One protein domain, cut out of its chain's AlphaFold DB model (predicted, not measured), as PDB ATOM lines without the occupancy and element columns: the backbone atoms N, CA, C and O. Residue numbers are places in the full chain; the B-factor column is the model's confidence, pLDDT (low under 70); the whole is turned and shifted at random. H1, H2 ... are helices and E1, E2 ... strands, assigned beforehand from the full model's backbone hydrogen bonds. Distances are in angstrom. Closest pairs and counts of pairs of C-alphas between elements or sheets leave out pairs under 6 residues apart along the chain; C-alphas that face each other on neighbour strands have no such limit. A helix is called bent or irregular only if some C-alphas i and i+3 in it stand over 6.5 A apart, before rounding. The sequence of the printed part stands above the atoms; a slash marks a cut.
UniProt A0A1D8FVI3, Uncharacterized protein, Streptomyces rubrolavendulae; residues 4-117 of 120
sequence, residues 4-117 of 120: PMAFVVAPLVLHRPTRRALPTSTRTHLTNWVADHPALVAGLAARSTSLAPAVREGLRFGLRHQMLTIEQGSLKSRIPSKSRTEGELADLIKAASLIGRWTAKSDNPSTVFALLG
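Overview. This is residues 4 to 117 of the 120 residues of an uncharacterized protein of Streptomyces rubrolavendulae (UniProt A0A1D8FVI3). Short helix H1 is the core, with long, kinked helix H5 along one side of it and helix H6 on another. The short helices H2, H3, H4 and H7 gather round one end of the domain, and the small hairpin E1 and E2 sits by the last residues of H5 at the other end. The printed part has 114 residues, with seven named helices and two named strands in the order H1, H2, H3, H4, H5, E1, E2, H6, H7; the sheet E1 - E2 is antiparallel and the class is mostly helix. The whole is compact, with a radius of gyration of the C-alphas of 13.9 A and spans of 38 by 32 by 28 A.

Along the chain. H1, residues 4 to 13, begins at C-alpha 4 (44.292, -14.516, 6.374) and is 16.0 A long. H2 is residues 16 to 21, H3 residues 30 to 36 and H4 residues 38 to 42. H5, residues 44 to 64, is 28.2 A long and ends at C-alpha 64 (48.995, -29.265, -1.739). H1 is irregular, but only just, with C-alphas 7 and 10 6.7 A apart; H5 is irregular, with C-alphas 50 and 53 7.3 A apart and a kink of 53 degrees near residue 51. E1 is residues 68 to 71 and E2 residues 74 to 77. H6, residues 88 to 104, is 24.2 A long. H7, residues 109 to 115, ends at C-alpha 115 (38.006, -1.711, 8.344).

Arrangement. H1 is the hub. It touches H5 at a steep tilt of 63 degrees, opposite ways, with Pro 11 and Arg 47 the closest C-alphas at 5.4 A. It touches H6 at a tilt of 37 degrees, only just steep, opposite ways; the closest C-alphas, of Val 9 and Ala 96, are 5.9 A apart. H5 and H6 are apart. H1 and H2 only just touch, and only at the corner, with 3 pairs of C-alphas within 8 A; the closest are Val 13 and Arg 19, 5.0 A. H2 and H4 are close but not clearly touching, with the C-alphas of Thr 18 and Leu 40 closest at 6.0 A. H3 and H7 are also close but not clearly touching, at a shallow tilt of 7 degrees, the same way; the closest C-alphas, of Thr 31 and Leu 115, are 7.0 A apart. The closest C-alphas of H5 and E1 are those of Gly 62 and Leu 68, 5.0 A. In the hairpin E1 and E2, N 69 and O 76 are 2.9 A apart and N 76 and O 69 2.8 A, within hydrogen-bond range. Each O i to N i+4 pair is within range in H2, H3, H4, H6 and H7, against 15 of 17 in H5 and 2 of 6 in H1, where 5 of 7 O i to N i+3 pairs are.

Size, cuts and confidence. The two C-alphas farthest apart, of Asp 36 and His 65, are 39.0 A apart. The printed part has no cut, and no link is long. The mean pLDDT of the printed part is 91.9; residues 81 to 84, in the link from E2 to H6, are under 70.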
ATOM      1  N   PRO A   4      45.711 -14.683   6.057       93.88
ATOM      2  CA  PRO A   4      44.292 -14.516   6.374       93.88
ATOM      3  C   PRO A   4      43.571 -13.605   5.373       93.88
ATOM      4  O   PRO A   4      42.372 -13.738   5.150       93.88
ATOM      5  N   MET A   5      44.300 -12.715   4.691       94.81
ATOM      6  CA  MET A   5      43.725 -11.806   3.695       94.81
ATOM      7  C   MET A   5      43.150 -12.538   2.482       94.81
ATOM      8  O   MET A   5      42.328 -11.974   1.766       94.81
ATOM      9  N   ALA A   6      43.497 -13.811   2.269       95.31
ATOM     10  CA  ALA A   6      42.860 -14.632   1.243       95.31
ATOM     11  C   ALA A   6      41.327 -14.703   1.403       95.31
ATOM     12  O   ALA A   6      40.612 -14.744   0.402       95.31
ATOM     13  N   PHE A   7      40.815 -14.646   2.639       95.62
ATOM     14  CA  PHE A   7      39.383 -14.754   2.931       95.62
ATOM     15  C   PHE A   7      38.564 -13.520   2.536       95.62
ATOM     16  O   PHE A   7      37.349 -13.628   2.406       95.62
ATOM     17  N   VAL A   8      39.204 -12.375   2.272       95.44
ATOM     18  CA  VAL A   8      38.508 -11.167   1.791       95.44
ATOM     19  C   VAL A   8      38.610 -10.971   0.278       95.44
ATOM     20  O   VAL A   8      37.869 -10.169  -0.283       95.44
ATOM     21  N   VAL A   9      39.469 -11.723  -0.421       95.88
ATOM     22  CA  VAL A   9      39.651 -11.571  -1.877       95.88
ATOM     23  C   VAL A   9      38.396 -11.988  -2.641       95.88
ATOM     24  O   VAL A   9      37.820 -11.184  -3.371       95.88
ATOM     25  N   ALA A  10      37.942 -13.230  -2.461       96.25
ATOM     26  CA  ALA A  10      36.761 -13.754  -3.148       96.25
ATOM     27  C   ALA A  10      35.490 -12.899  -2.933       96.25
ATOM     28  O   ALA A  10      34.866 -12.531  -3.930       96.25
ATOM     29  N   PRO A  11      35.106 -12.508  -1.701       96.25
ATOM     30  CA  PRO A  11      33.885 -11.730  -1.482       96.25
ATOM     31  C   PRO A  11      33.945 -10.286  -2.018       96.25
ATOM     32  O   PRO A  11      32.887  -9.706  -2.279       96.25
ATOM     33  N   LEU A  12      35.139  -9.710  -2.218       95.94
ATOM     34  CA  LEU A  12      35.323  -8.411  -2.886       95.94
ATOM     35  C   LEU A  12      35.268  -8.528  -4.417       95.94
ATOM     36  O   LEU A  12      34.765  -7.636  -5.096       95.94
ATOM     37  N   VAL A  13      35.792  -9.624  -4.965       96.50
ATOM     38  CA  VAL A  13      35.999  -9.794  -6.409       96.50
ATOM     39  C   VAL A  13      34.798 -10.453  -7.100       96.50
ATOM     40  O   VAL A  13      34.436 -10.072  -8.215       96.50
ATOM     41  N   LEU A  14      34.142 -11.421  -6.457       96.62
ATOM     42  CA  LEU A  14      33.004 -12.138  -7.046       96.62
ATOM     43  C   LEU A  14      31.713 -11.312  -7.010       96.62
ATOM     44  O   LEU A  14      30.886 -11.415  -7.915       96.62
ATOM     45  N   HIS A  15      31.552 -10.436  -6.015       96.69
ATOM     46  CA  HIS A  15      30.415  -9.525  -5.955       96.69
ATOM     47  C   HIS A  15      30.581  -8.398  -6.985       96.69
ATOM     48  O   HIS A  15      31.356  -7.461  -6.790       96.69
ATOM     49  N   ARG A  16      29.849  -8.488  -8.102       95.56
ATOM     50  CA  ARG A  16      29.998  -7.598  -9.268       95.56
ATOM     51  C   ARG A  16      29.938  -6.093  -8.937       95.56
ATOM     52  O   ARG A  16      30.807  -5.385  -9.449       95.56
ATOM     53  N   PRO A  17      29.004  -5.581  -8.106       96.38
ATOM     54  CA  PRO A  17      29.002  -4.169  -7.714       96.38
ATOM     55  C   PRO A  17      30.291  -3.754  -7.001       96.38
ATOM     56  O   PRO A  17      30.883  -2.737  -7.348       96.38
ATOM     57  N   THR A  18      30.779  -4.584  -6.071       96.19
ATOM     58  CA  THR A  18      32.048  -4.332  -5.379       96.19
ATOM     59  C   THR A  18      33.216  -4.326  -6.350       96.19
ATOM     60  O   THR A  18      33.975  -3.364  -6.360       96.19
ATOM     61  N   ARG A  19      33.314  -5.331  -7.230       95.44
ATOM     62  CA  ARG A  19      34.382  -5.418  -8.234       95.44
ATOM     63  C   ARG A  19      34.440  -4.191  -9.143       95.44
ATOM     64  O   ARG A  19      35.530  -3.713  -9.430       95.44
ATOM     65  N   ARG A  20      33.287  -3.690  -9.597       95.12
ATOM     66  CA  ARG A  20      33.206  -2.507 -10.471       95.12
ATOM     67  C   ARG A  20      33.590  -1.207  -9.764       95.12
ATOM     68  O   ARG A  20      34.051  -0.292 -10.431       95.12
ATOM     69  N   ALA A  21      33.417  -1.143  -8.447       96.00
ATOM     70  CA  ALA A  21      33.813  -0.002  -7.629       96.00
ATOM     71  C   ALA A  21      35.286  -0.049  -7.187       96.00
ATOM     72  O   ALA A  21      35.775   0.913  -6.598       96.00
ATOM     73  N   LEU A  22      36.008  -1.153  -7.427       94.81
ATOM     74  CA  LEU A  22      37.429  -1.231  -7.092       94.81
ATOM     75  C   LEU A  22      38.236  -0.241  -7.944       94.81
ATOM     76  O   LEU A  22      37.986  -0.102  -9.144       94.81
ATOM     77  N   PRO A  23      39.252   0.416  -7.367       92.94
ATOM     78  CA  PRO A  23      40.103   1.311  -8.124       92.94
ATOM     79  C   PRO A  23      40.974   0.531  -9.102       92.94
ATOM     80  O   PRO A  23      41.259  -0.652  -8.946       92.94
ATOM     81  N   THR A  24      41.476   1.222 -10.113       87.56
ATOM     82  CA  THR A  24      42.313   0.608 -11.151       87.56
ATOM     83  C   THR A  24      43.757   0.364 -10.700       87.56
ATOM     84  O   THR A  24      44.490  -0.384 -11.347       87.56
ATOM     85  N   SER A  25      44.184   0.975  -9.587       87.75
ATOM     86  CA  SER A  25      45.549   0.892  -9.061       87.75
ATOM     87  C   SER A  25      45.590   0.938  -7.533       87.75
ATOM     88  O   SER A  25      44.621   1.303  -6.874       87.75
ATOM     89  N   THR A  26      46.755   0.634  -6.955       86.94
ATOM     90  CA  THR A  26      46.973   0.683  -5.500       86.94
ATOM     91  C   THR A  26      47.260   2.092  -4.961       86.94
ATOM     92  O   THR A  26      47.848   2.198  -3.883       86.94
ATOM     93  N   ARG A  27      46.979   3.153  -5.737       88.06
ATOM     94  CA  ARG A  27      47.174   4.556  -5.318       88.06
ATOM     95  C   ARG A  27      46.104   4.996  -4.323       88.06
ATOM     96  O   ARG A  27      46.419   5.690  -3.368       88.06
ATOM     97  N   THR A  28      44.863   4.565  -4.526       88.44
ATOM     98  CA  THR A  28      43.792   4.755  -3.546       88.44
ATOM     99  C   THR A  28      44.076   3.869  -2.337       88.44
ATOM    100  O   THR A  28      44.323   2.672  -2.497       88.44
ATOM    101  N   HIS A  29      44.066   4.442  -1.137       88.69
ATOM    102  CA  HIS A  29      44.214   3.681   0.102       88.69
ATOM    103  C   HIS A  29      42.920   2.930   0.426       88.69
ATOM    104  O   HIS A  29      41.826   3.426   0.154       88.69
ATOM    105  N   LEU A  30      43.041   1.744   1.033       88.75
ATOM    106  CA  LEU A  30      41.885   0.919   1.396       88.75
ATOM    107  C   LEU A  30      40.913   1.665   2.323       88.75
ATOM    108  O   LEU A  30      39.707   1.569   2.138       88.75
ATOM    109  N   THR A  31      41.440   2.438   3.273       89.75
ATOM    110  CA  THR A  31      40.658   3.267   4.205       89.75
ATOM    111  C   THR A  31      39.754   4.255   3.477       89.75
ATOM    112  O   THR A  31      38.571   4.339   3.785       89.75
ATOM    113  N   ASN A  32      40.293   4.953   2.476       93.12
ATOM    114  CA  ASN A  32      39.541   5.938   1.700       93.12
ATOM    115  C   ASN A  32      38.464   5.237   0.869       93.12
ATOM    116  O   ASN A  32      37.310   5.639   0.884       93.12
ATOM    117  N   TRP A  33      38.815   4.120   0.224       95.06
ATOM    118  CA  TRP A  33      37.845   3.350  -0.551       95.06
ATOM    119  C   TRP A  33      36.683   2.830   0.308       95.06
ATOM    120  O   TRP A  33      35.536   2.881  -0.131       95.06
ATOM    121  N   VAL A  34      36.966   2.357   1.527       94.12
ATOM    122  CA  VAL A  34      35.945   1.929   2.497       94.12
ATOM    123  C   VAL A  34      35.031   3.094   2.881       94.12
ATOM    124  O   VAL A  34      33.814   2.918   2.885       94.12
ATOM    125  N   ALA A  35      35.602   4.269   3.163       94.56
ATOM    126  CA  ALA A  35      34.840   5.469   3.513       94.56
ATOM    127  C   ALA A  35      33.916   5.931   2.372       94.56
ATOM    128  O   ALA A  35      32.783   6.330   2.631       94.56
ATOM    129  N   ASP A  36      34.366   5.800   1.123       96.56
ATOM    130  CA  ASP A  36      33.596   6.183  -0.064       96.56
ATOM    131  C   ASP A  36      32.502   5.158  -0.432       96.56
ATOM    132  O   ASP A  36      31.553   5.485  -1.145       96.56
ATOM    133  N   HIS A  37      32.606   3.907   0.040       96.62
ATOM    134  CA  HIS A  37      31.717   2.804  -0.361       96.62
ATOM    135  C   HIS A  37      31.114   2.006   0.817       96.62
ATOM    136  O   HIS A  37      31.110   0.766   0.783       96.62
ATOM    137  N   PRO A  38      30.528   2.658   1.839       95.50
ATOM    138  CA  PRO A  38      30.075   1.984   3.057       95.50
ATOM    139  C   PRO A  38      29.009   0.910   2.789       95.50
ATOM    140  O   PRO A  38      29.047  -0.167   3.383       95.50
ATOM    141  N   ALA A  39      28.104   1.137   1.830       95.44
ATOM    142  CA  ALA A  39      27.072   0.166   1.456       95.44
ATOM    143  C   ALA A  39      27.652  -1.136   0.865       95.44
ATOM    144  O   ALA A  39      27.122  -2.224   1.095       95.44
ATOM    145  N   LEU A  40      28.765  -1.050   0.127       95.38
ATOM    146  CA  LEU A  40      29.430  -2.231  -0.435       95.38
ATOM    147  C   LEU A  40      30.139  -3.042   0.658       95.38
ATOM    148  O   LEU A  40      30.161  -4.277   0.585       95.38
ATOM    149  N   VAL A  41      30.678  -2.349   1.665       95.25
ATOM    150  CA  VAL A  41      31.361  -2.935   2.826       95.25
ATOM    151  C   VAL A  41      30.368  -3.581   3.796       95.25
ATOM    152  O   VAL A  41      30.643  -4.670   4.286       95.25
ATOM    153  N   ALA A  42      29.181  -3.003   3.999       93.94
ATOM    154  CA  ALA A  42      28.171  -3.523   4.928       93.94
ATOM    155  C   ALA A  42      27.808  -5.002   4.681       93.94
ATOM    156  O   ALA A  42      27.671  -5.786   5.617       93.94
ATOM    157  N   GLY A  43      27.705  -5.418   3.414       93.44
ATOM    158  CA  GLY A  43      27.418  -6.813   3.057       93.44
ATOM    159  C   GLY A  43      28.643  -7.736   3.010       93.44
ATOM    160  O   GLY A  43      28.502  -8.921   2.703       93.44
ATOM    161  N   LEU A  44      29.852  -7.219   3.240       95.81
ATOM    162  CA  LEU A  44      31.087  -7.968   3.019       95.81
ATOM    163  C   LEU A  44      31.263  -9.102   4.029       95.81
ATOM    164  O   LEU A  44      31.633 -10.200   3.627       95.81
ATOM    165  N   ALA A  45      30.931  -8.867   5.300       95.31
ATOM    166  CA  ALA A  45      31.022  -9.867   6.364       95.31
ATOM    167  C   ALA A  45      30.259 -11.156   6.024       95.31
ATOM    168  O   ALA A  45      30.839 -12.240   6.025       95.31
ATOM    169  N   ALA A  46      28.985 -11.028   5.642       95.81
ATOM    170  CA  ALA A  46      28.142 -12.166   5.285       95.81
ATOM    171  C   ALA A  46      28.700 -12.942   4.079       95.81
ATOM    172  O   ALA A  46      28.744 -14.175   4.093       95.81
ATOM    173  N   ARG A  47      29.194 -12.230   3.054       96.44
ATOM    174  CA  ARG A  47      29.832 -12.855   1.883       96.44
ATOM    175  C   ARG A  47      31.124 -13.580   2.255       96.44
ATOM    176  O   ARG A  47      31.344 -14.686   1.770       96.44
ATOM    177  N   SER A  48      31.956 -12.994   3.117       96.56
ATOM    178  CA  SER A  48      33.189 -13.619   3.610       96.56
ATOM    179  C   SER A  48      32.892 -14.925   4.343       96.56
ATOM    180  O   SER A  48      33.514 -15.941   4.044       96.56
ATOM    181  N   THR A  49      31.898 -14.938   5.238       96.06
ATOM    182  CA  THR A  49      31.469 -16.157   5.940       96.06
ATOM    183  C   THR A  49      30.945 -17.215   4.970       96.06
ATOM    184  O   THR A  49      31.350 -18.373   5.057       96.06
ATOM    185  N   SER A  50      30.096 -16.825   4.015       96.94
ATOM    186  CA  SER A  50      29.521 -17.745   3.025       96.94
ATOM    187  C   SER A  50      30.578 -18.364   2.100       96.94
ATOM    188  O   SER A  50      30.498 -19.550   1.786       96.94
ATOM    189  N   LEU A  51      31.597 -17.598   1.699       97.31
ATOM    190  CA  LEU A  51      32.650 -18.057   0.786       97.31
ATOM    191  C   LEU A  51      33.849 -18.705   1.493       97.31
ATOM    192  O   LEU A  51      34.688 -19.312   0.824       97.31
ATOM    193  N   ALA A  52      33.946 -18.615   2.822       96.75
ATOM    194  CA  ALA A  52      35.072 -19.157   3.577       96.75
ATOM    195  C   ALA A  52      35.348 -20.654   3.312       96.75
ATOM    196  O   ALA A  52      36.527 -20.996   3.176       96.75
ATOM    197  N   PRO A  53      34.343 -21.551   3.187       97.94
ATOM    198  CA  PRO A  53      34.591 -22.952   2.841       97.94
ATOM    199  C   PRO A  53      35.280 -23.112   1.480       97.94
ATOM    200  O   PRO A  53      36.319 -23.766   1.398       97.94
ATOM    201  N   ALA A  54      34.779 -22.436   0.440       97.62
ATOM    202  CA  ALA A  54      35.336 -22.505  -0.912       97.62
ATOM    203  C   ALA A  54      36.759 -21.925  -0.983       97.62
ATOM    204  O   ALA A  54      37.650 -22.516  -1.594       97.62
ATOM    205  N   VAL A  55      37.012 -20.801  -0.300       97.12
ATOM    206  CA  VAL A  55      38.363 -20.225  -0.193       97.12
ATOM    207  C   VAL A  55      39.312 -21.199   0.503       97.12
ATOM    208  O   VAL A  55      40.441 -21.388   0.052       97.12
ATOM    209  N   ARG A  56      38.866 -21.858   1.579       97.62
ATOM    210  CA  ARG A  56      39.678 -22.834   2.315       97.62
ATOM    211  C   ARG A  56      40.038 -24.041   1.454       97.62
ATOM    212  O   ARG A  56      41.179 -24.496   1.516       97.62
ATOM    213  N   GLU A  57      39.105 -24.549   0.656       98.12
ATOM    214  CA  GLU A  57      39.391 -25.625  -0.295       98.12
ATOM    215  C   GLU A  57      40.383 -25.191  -1.373       98.12
ATOM    216  O   GLU A  57      41.381 -25.879  -1.583       98.12
ATOM    217  N   GLY A  58      40.188 -24.014  -1.972       96.44
ATOM    218  CA  GLY A  58      41.119 -23.465  -2.960       96.44
ATOM    219  C   GLY A  58      42.531 -23.259  -2.400       96.44
ATOM    220  O   GLY A  58      43.514 -23.605  -3.053       96.44
ATOM    221  N   LEU A  59      42.647 -22.771  -1.160       96.56
ATOM    222  CA  LEU A  59      43.932 -22.650  -0.466       96.56
ATOM    223  C   LEU A  59      44.579 -24.018  -0.240       96.56
ATOM    224  O   LEU A  59      45.753 -24.187  -0.555       96.56
ATOM    225  N   ARG A  60      43.831 -25.008   0.267       97.62
ATOM    226  CA  ARG A  60      44.348 -26.372   0.473       97.62
ATOM    227  C   ARG A  60      44.821 -26.998  -0.830       97.62
ATOM    228  O   ARG A  60      45.905 -27.571  -0.853       97.62
ATOM    229  N   PHE A  61      44.039 -26.861  -1.898       97.50
ATOM    230  CA  PHE A  61      44.404 -27.334  -3.228       97.50
ATOM    231  C   PHE A  61      45.698 -26.666  -3.706       97.50
ATOM    232  O   PHE A  61      46.675 -27.350  -4.010       97.50
ATOM    233  N   GLY A  62      45.748 -25.331  -3.686       96.06
ATOM    234  CA  GLY A  62      46.915 -24.581  -4.143       96.06
ATOM    235  C   GLY A  62      48.181 -24.890  -3.341       96.06
ATOM    236  O   GLY A  62      49.251 -25.017  -3.927       96.06
ATOM    237  N   LEU A  63      48.066 -25.068  -2.021       96.69
ATOM    238  CA  LEU A  63      49.186 -25.447  -1.156       96.69
ATOM    239  C   LEU A  63      49.642 -26.890  -1.410       96.69
ATOM    240  O   LEU A  63      50.835 -27.134  -1.578       96.69
ATOM    241  N   ARG A  64      48.703 -27.843  -1.490       97.62
ATOM    242  CA  ARG A  64      48.995 -29.265  -1.739       97.62
ATOM    243  C   ARG A  64      49.710 -29.480  -3.070       97.62
ATOM    244  O   ARG A  64      50.615 -30.301  -3.148       97.62
ATOM    245  N   HIS A  65      49.310 -28.736  -4.097       96.62
ATOM    246  CA  HIS A  65      49.886 -28.818  -5.439       96.62
ATOM    247  C   HIS A  65      51.014 -27.805  -5.681       96.62
ATOM    248  O   HIS A  65      51.411 -27.601  -6.824       96.62
ATOM    249  N   GLN A  66      51.533 -27.159  -4.626       95.19
ATOM    250  CA  GLN A  66      52.646 -26.200  -4.689       95.19
ATOM    251  C   GLN A  66      52.421 -25.009  -5.641       95.19
ATOM    252  O   GLN A  66      53.363 -24.321  -6.034       95.19
ATOM    253  N   MET A  67      51.167 -24.719  -5.981       94.81
ATOM    254  CA  MET A  67      50.766 -23.524  -6.724       94.81
ATOM    255  C   MET A  67      50.809 -22.282  -5.825       94.81
ATOM    256  O   MET A  67      51.025 -21.166  -6.296       94.81
ATOM    257  N   LEU A  68      50.618 -22.483  -4.521       95.50
ATOM    258  CA  LEU A  68      50.735 -21.481  -3.472       95.50
ATOM    259  C   LEU A  68      51.749 -21.954  -2.426       95.50
ATOM    260  O   LEU A  68      51.867 -23.151  -2.171       95.50
ATOM    261  N   THR A  69      52.431 -21.017  -1.772       96.88
ATOM    262  CA  THR A  69      53.233 -21.282  -0.567       96.88
ATOM    263  C   THR A  69      52.936 -20.269   0.526       96.88
ATOM    264  O   THR A  69      52.522 -19.142   0.248       96.88
ATOM    265  N   ILE A  70      53.134 -20.678   1.781       95.94
ATOM    266  CA  ILE A  70      53.112 -19.776   2.934       95.94
ATOM    267  C   ILE A  70      54.544 -19.627   3.429       95.94
ATOM    268  O   ILE A  70      55.177 -20.601   3.826       95.94
ATOM    269  N   GLU A  71      55.047 -18.401   3.404       94.50
ATOM    270  CA  GLU A  71      56.392 -18.047   3.847       94.50
ATOM    271  C   GLU A  71      56.266 -16.878   4.822       94.50
ATOM    272  O   GLU A  71      55.699 -15.845   4.465       94.50
ATOM    273  N   GLN A  72      56.743 -17.050   6.059       92.19
ATOM    274  CA  GLN A  72      56.665 -16.026   7.114       92.19
ATOM    275  C   GLN A  72      55.233 -15.471   7.303       92.19
ATOM    276  O   GLN A  72      55.010 -14.266   7.366       92.19
ATOM    277  N   GLY A  73      54.225 -16.354   7.303       90.81
ATOM    278  CA  GLY A  73      52.812 -15.969   7.446       90.81
ATOM    279  C   GLY A  73      52.193 -15.287   6.216       90.81
ATOM    280  O   GLY A  73      51.004 -14.961   6.228       90.81
ATOM    281  N   SER A  74      52.956 -15.101   5.136       93.00
ATOM    282  CA  SER A  74      52.476 -14.541   3.874       93.00
ATOM    283  C   SER A  74      52.198 -15.620   2.836       93.00
ATOM    284  O   SER A  74      53.045 -16.462   2.556       93.00
ATOM    285  N   LEU A  75      51.034 -15.533   2.198       94.69
ATOM    286  CA  LEU A  75      50.689 -16.318   1.022       94.69
ATOM    287  C   LEU A  75      51.386 -15.742  -0.221       94.69
ATOM    288  O   LEU A  75      51.270 -14.540  -0.513       94.69
ATOM    289  N   LYS A  76      52.074 -16.614  -0.959       93.19
ATOM    290  CA  LYS A  76      52.749 -16.337  -2.231       93.19
ATOM    291  C   LYS A  76      52.242 -17.287  -3.316       93.19
ATOM    292  O   LYS A  76      51.924 -18.440  -3.036       93.19
ATOM    293  N   SER A  77      52.168 -16.793  -4.551       90.56
ATOM    294  CA  SER A  77      51.848 -17.606  -5.729       90.56
ATOM    295  C   SER A  77      53.129 -18.097  -6.393       90.56
ATOM    296  O   SER A  77      54.072 -17.322  -6.547       90.56
ATOM    297  N   ARG A  78      53.135 -19.359  -6.819       88.81
ATOM    298  CA  ARG A  78      54.156 -19.956  -7.697       88.81
ATOM    299  C   ARG A  78      53.672 -20.112  -9.137       88.81
ATOM    300  O   ARG A  78      54.436 -20.518 -10.005       88.81
ATOM    301  N   ILE A  79      52.411 -19.771  -9.397       83.81
ATOM    302  CA  ILE A  79      51.823 -19.809 -10.732       83.81
ATOM    303  C   ILE A  79      52.394 -18.639 -11.553       83.81
ATOM    304  O   ILE A  79      52.379 -17.501 -11.064       83.81
ATOM    305  N   PRO A  80      52.852 -18.871 -12.796       77.06
ATOM    306  CA  PRO A  80      53.264 -17.798 -13.696       77.06
ATOM    307  C   PRO A  80      52.130 -16.788 -13.911       77.06
ATOM    308  O   PRO A  80      50.987 -17.176 -14.143       77.06
ATOM    309  N   SER A  81      52.431 -15.485 -13.902       65.56
ATOM    310  CA  SER A  81      51.390 -14.453 -14.089       65.56
ATOM    311  C   SER A  81      50.793 -14.428 -15.503       65.56
ATOM    312  O   SER A  81      49.733 -13.844 -15.717       65.56
ATOM    313  N   LYS A  82      51.452 -15.077 -16.473       59.94
ATOM    314  CA  LYS A  82      51.027 -15.159 -17.875       59.94
ATOM    315  C   LYS A  82      50.107 -16.360 -18.109       59.94
ATOM    316  O   LYS A  82      50.449 -17.278 -18.846       59.94
ATOM    317  N   SER A  83      48.929 -16.342 -17.501       60.94
ATOM    318  CA  SER A  83      47.807 -17.153 -17.978       60.94
ATOM    319  C   SER A  83      47.087 -16.356 -19.065       60.94
ATOM    320  O   SER A  83      46.635 -15.240 -18.790       60.94
ATOM    321  N   ARG A  84      46.993 -16.883 -20.298       66.06
ATOM    322  CA  ARG A  84      46.123 -16.313 -21.345       66.06
ATOM    323  C   ARG A  84      44.684 -16.509 -20.895       66.06
ATOM    324  O   ARG A  84      44.087 -17.554 -21.115       66.06
ATOM    325  N   THR A  85      44.187 -15.522 -20.173       78.44
ATOM    326  CA  THR A  85      42.852 -15.539 -19.603       78.44
ATOM    327  C   THR A  85      42.102 -14.388 -20.234       78.44
ATOM    328  O   THR A  85      42.614 -13.270 -20.248       78.44
ATOM    329  N   GLU A  86      40.931 -14.672 -20.785       84.62
ATOM    330  CA  GLU A  86      40.115 -13.710 -21.523       84.62
ATOM    331  C   GLU A  86      38.752 -13.533 -20.840       84.62
ATOM    332  O   GLU A  86      38.342 -14.341 -20.000       84.62
ATOM    333  N   GLY A  87      38.062 -12.443 -21.174       89.56
ATOM    334  CA  GLY A  87      36.733 -12.137 -20.645       89.56
ATOM    335  C   GLY A  87      36.696 -11.897 -19.131       89.56
ATOM    336  O   GLY A  87      37.654 -11.414 -18.526       89.56
ATOM    337  N   GLU A  88      35.570 -12.245 -18.502       89.81
ATOM    338  CA  GLU A  88      35.306 -11.959 -17.082       89.81
ATOM    339  C   GLU A  88      36.338 -12.602 -16.144       89.81
ATOM    340  O   GLU A  88      36.664 -12.036 -15.100       89.81
ATOM    341  N   LEU A  89      36.911 -13.749 -16.519       89.81
ATOM    342  CA  LEU A  89      37.938 -14.401 -15.712       89.81
ATOM    343  C   LEU A  89      39.223 -13.562 -15.632       89.81
ATOM    344  O   LEU A  89      39.834 -13.477 -14.564       89.81
ATOM    345  N   ALA A  90      39.600 -12.881 -16.718       89.81
ATOM    346  CA  ALA A  90      40.728 -11.952 -16.717       89.81
ATOM    347  C   ALA A  90      40.492 -10.784 -15.744       89.81
ATOM    348  O   ALA A  90      41.378 -10.429 -14.959       89.81
ATOM    349  N   ASP A  91      39.276 -10.233 -15.740       91.38
ATOM    350  CA  ASP A  91      38.883  -9.142 -14.844       91.38
ATOM    351  C   ASP A  91      38.888  -9.575 -13.375       91.38
ATOM    352  O   ASP A  91      39.361  -8.838 -12.505       91.38
ATOM    353  N   LEU A  92      38.407 -10.789 -13.089       93.44
ATOM    354  CA  LEU A  92      38.445 -11.383 -11.752       93.44
ATOM    355  C   LEU A  92      39.889 -11.539 -11.256       93.44
ATOM    356  O   LEU A  92      40.204 -11.118 -10.143       93.44
ATOM    357  N   ILE A  93      40.788 -12.076 -12.085       91.56
ATOM    358  CA  ILE A  93      42.206 -12.252 -11.730       91.56
ATOM    359  C   ILE A  93      42.891 -10.896 -11.510       91.56
ATOM    360  O   ILE A  93      43.663 -10.727 -10.557       91.56
ATOM    361  N   LYS A  94      42.592  -9.901 -12.354       91.38
ATOM    362  CA  LYS A  94      43.127  -8.539 -12.225       91.38
ATOM    363  C   LYS A  94      42.675  -7.879 -10.922       91.38
ATOM    364  O   LYS A  94      43.509  -7.316 -10.206       91.38
ATOM    365  N   ALA A  95      41.392  -7.992 -10.587       94.62
ATOM    366  CA  ALA A  95      40.834  -7.488  -9.338       94.62
ATOM    367  C   ALA A  95      41.430  -8.215  -8.118       94.62
ATOM    368  O   ALA A  95      41.890  -7.563  -7.183       94.62
ATOM    369  N   ALA A  96      41.534  -9.546  -8.149       94.06
ATOM    370  CA  ALA A  96      42.170 -10.320  -7.079       94.06
ATOM    371  C   ALA A  96      43.632  -9.904  -6.852       94.06
ATOM    372  O   ALA A  96      44.067  -9.729  -5.712       94.06
ATOM    373  N   SER A  97      44.375  -9.660  -7.934       92.06
ATOM    374  CA  SER A  97      45.757  -9.172  -7.871       92.06
ATOM    375  C   SER A  97      45.860  -7.783  -7.235       92.06
ATOM    376  O   SER A  97      46.808  -7.515  -6.495       92.06
ATOM    377  N   LEU A  98      44.899  -6.890  -7.495       93.19
ATOM    378  CA  LEU A  98      44.814  -5.590  -6.825       93.19
ATOM    379  C   LEU A  98      44.592  -5.753  -5.318       93.19
ATOM    380  O   LEU A  98      45.365  -5.184  -4.548       93.19
ATOM    381  N   ILE A  99      43.593  -6.541  -4.904       93.69
ATOM    382  CA  ILE A  99      43.289  -6.765  -3.481       93.69
ATOM    383  C   ILE A  99      44.494  -7.381  -2.760       93.69
ATOM    384  O   ILE A  99      44.872  -6.930  -1.680       93.69
ATOM    385  N   GLY A 100      45.152  -8.366  -3.378       92.44
ATOM    386  CA  GLY A 100      46.359  -8.972  -2.821       92.44
ATOM    387  C   GLY A 100      47.485  -7.958  -2.606       92.44
ATOM    388  O   GLY A 100      48.112  -7.951  -1.551       92.44
ATOM    389  N   ARG A 101      47.717  -7.048  -3.563       91.06
ATOM    390  CA  ARG A 101      48.696  -5.959  -3.390       91.06
ATOM    391  C   ARG A 101      48.268  -4.933  -2.343       91.06
ATOM    392  O   ARG A 101      49.121  -4.431  -1.626       91.06
ATOM    393  N   TRP A 102      46.981  -4.608  -2.258       90.19
ATOM    394  CA  TRP A 102      46.458  -3.672  -1.264       90.19
ATOM    395  C   TRP A 102      46.652  -4.175   0.161       90.19
ATOM    396  O   TRP A 102      47.201  -3.468   0.998       90.19
ATOM    397  N   THR A 103      46.253  -5.417   0.406       89.06
ATOM    398  CA  THR A 103      46.368  -6.058   1.718       89.06
ATOM    399  C   THR A 103      47.815  -6.383   2.089       89.06
ATOM    400  O   THR A 103      48.156  -6.385   3.264       89.06
ATOM    401  N   ALA A 104      48.701  -6.591   1.106       88.25
ATOM    402  CA  ALA A 104      50.128  -6.800   1.349       88.25
ATOM    403  C   ALA A 104      50.871  -5.559   1.872       88.25
ATOM    404  O   ALA A 104      51.960  -5.718   2.407       88.25
ATOM    405  N   LYS A 105      50.310  -4.351   1.710       84.56
ATOM    406  CA  LYS A 105      50.883  -3.106   2.252       84.56
ATOM    407  C   LYS A 105      50.505  -2.849   3.713       84.56
ATOM    408  O   LYS A 105      50.947  -1.854   4.269       84.56
ATOM    409  N   SER A 106      49.625  -3.662   4.298       77.62
ATOM    410  CA  SER A 106      49.200  -3.476   5.682       77.62
ATOM    411  C   SER A 106      50.053  -4.314   6.623       77.62
ATOM    412  O   SER A 106      50.102  -5.536   6.487       77.62
ATOM    413  N   ASP A 107      50.650  -3.653   7.612       75.38
ATOM    414  CA  ASP A 107      51.441  -4.303   8.662       75.38
ATOM    415  C   ASP A 107      50.567  -5.053   9.680       75.38
ATOM    416  O   ASP A 107      51.053  -5.908  10.416       75.38
ATOM    417  N   ASN A 108      49.257  -4.765   9.717       86.50
ATOM    418  CA  ASN A 108      48.326  -5.353  10.673       86.50
ATOM    419  C   ASN A 108      47.048  -5.879   9.983       86.50
ATOM    420  O   ASN A 108      46.084  -5.129   9.786       86.50
ATOM    421  N   PRO A 109      46.989  -7.190   9.674       88.44
ATOM    422  CA  PRO A 109      45.818  -7.827   9.069       88.44
ATOM    423  C   PRO A 109      44.519  -7.626   9.858       88.44
ATOM    424  O   PRO A 109      43.456  -7.480   9.256       88.44
ATOM    425  N   SER A 110      44.582  -7.569  11.193       89.69
ATOM    426  CA  SER A 110      43.404  -7.358  12.044       89.69
ATOM    427  C   SER A 110      42.783  -5.979  11.827       89.69
ATOM    428  O   SER A 110      41.563  -5.846  11.849       89.69
ATOM    429  N   THR A 111      43.602  -4.961  11.539       90.38
ATOM    430  CA  THR A 111      43.110  -3.617  11.190       90.38
ATOM    431  C   THR A 111      42.382  -3.631   9.847       90.38
ATOM    432  O   THR A 111      41.323  -3.025   9.711       90.38
ATOM    433  N   VAL A 112      42.903  -4.368   8.861       91.94
ATOM    434  CA  VAL A 112      42.246  -4.525   7.552       91.94
ATOM    435  C   VAL A 112      40.896  -5.216   7.693       91.94
ATOM    436  O   VAL A 112      39.908  -4.751   7.132       91.94
ATOM    437  N   PHE A 113      40.833  -6.299   8.465       93.31
ATOM    438  CA  PHE A 113      39.580  -6.990   8.753       93.31
ATOM    439  C   PHE A 113      38.560  -6.074   9.439       93.31
ATOM    440  O   PHE A 113      37.420  -5.993   8.978       93.31
ATOM    441  N   ALA A 114      38.983  -5.320  10.458       92.50
ATOM    442  CA  ALA A 114      38.126  -4.365  11.155       92.50
ATOM    443  C   ALA A 114      37.576  -3.276  10.215       92.50
ATOM    444  O   ALA A 114      36.373  -3.029  10.214       92.50
ATOM    445  N   LEU A 115      38.424  -2.690   9.360       92.19
ATOM    446  CA  LEU A 115      38.006  -1.711   8.344       92.19
ATOM    447  C   LEU A 115      36.978  -2.287   7.364       92.19
ATOM    448  O   LEU A 115      36.075  -1.588   6.918       92.19
ATOM    449  N   LEU A 116      37.114  -3.566   7.026       93.00
ATOM    450  CA  LEU A 116      36.209  -4.276   6.129       93.00
ATOM    451  C   LEU A 116      34.945  -4.802   6.831       93.00
ATOM    452  O   LEU A 116      34.103  -5.415   6.175       93.00
ATOM    453  N   GLY A 117      34.807  -4.599   8.146       92.50
ATOM    454  CA  GLY A 117      33.699  -5.134   8.939       92.50
ATOM    455  C   GLY A 117      33.687  -6.664   9.023       92.50
ATOM    456  O   GLY A 117      32.654  -7.259   9.316       92.50
TER     457      GLY A 117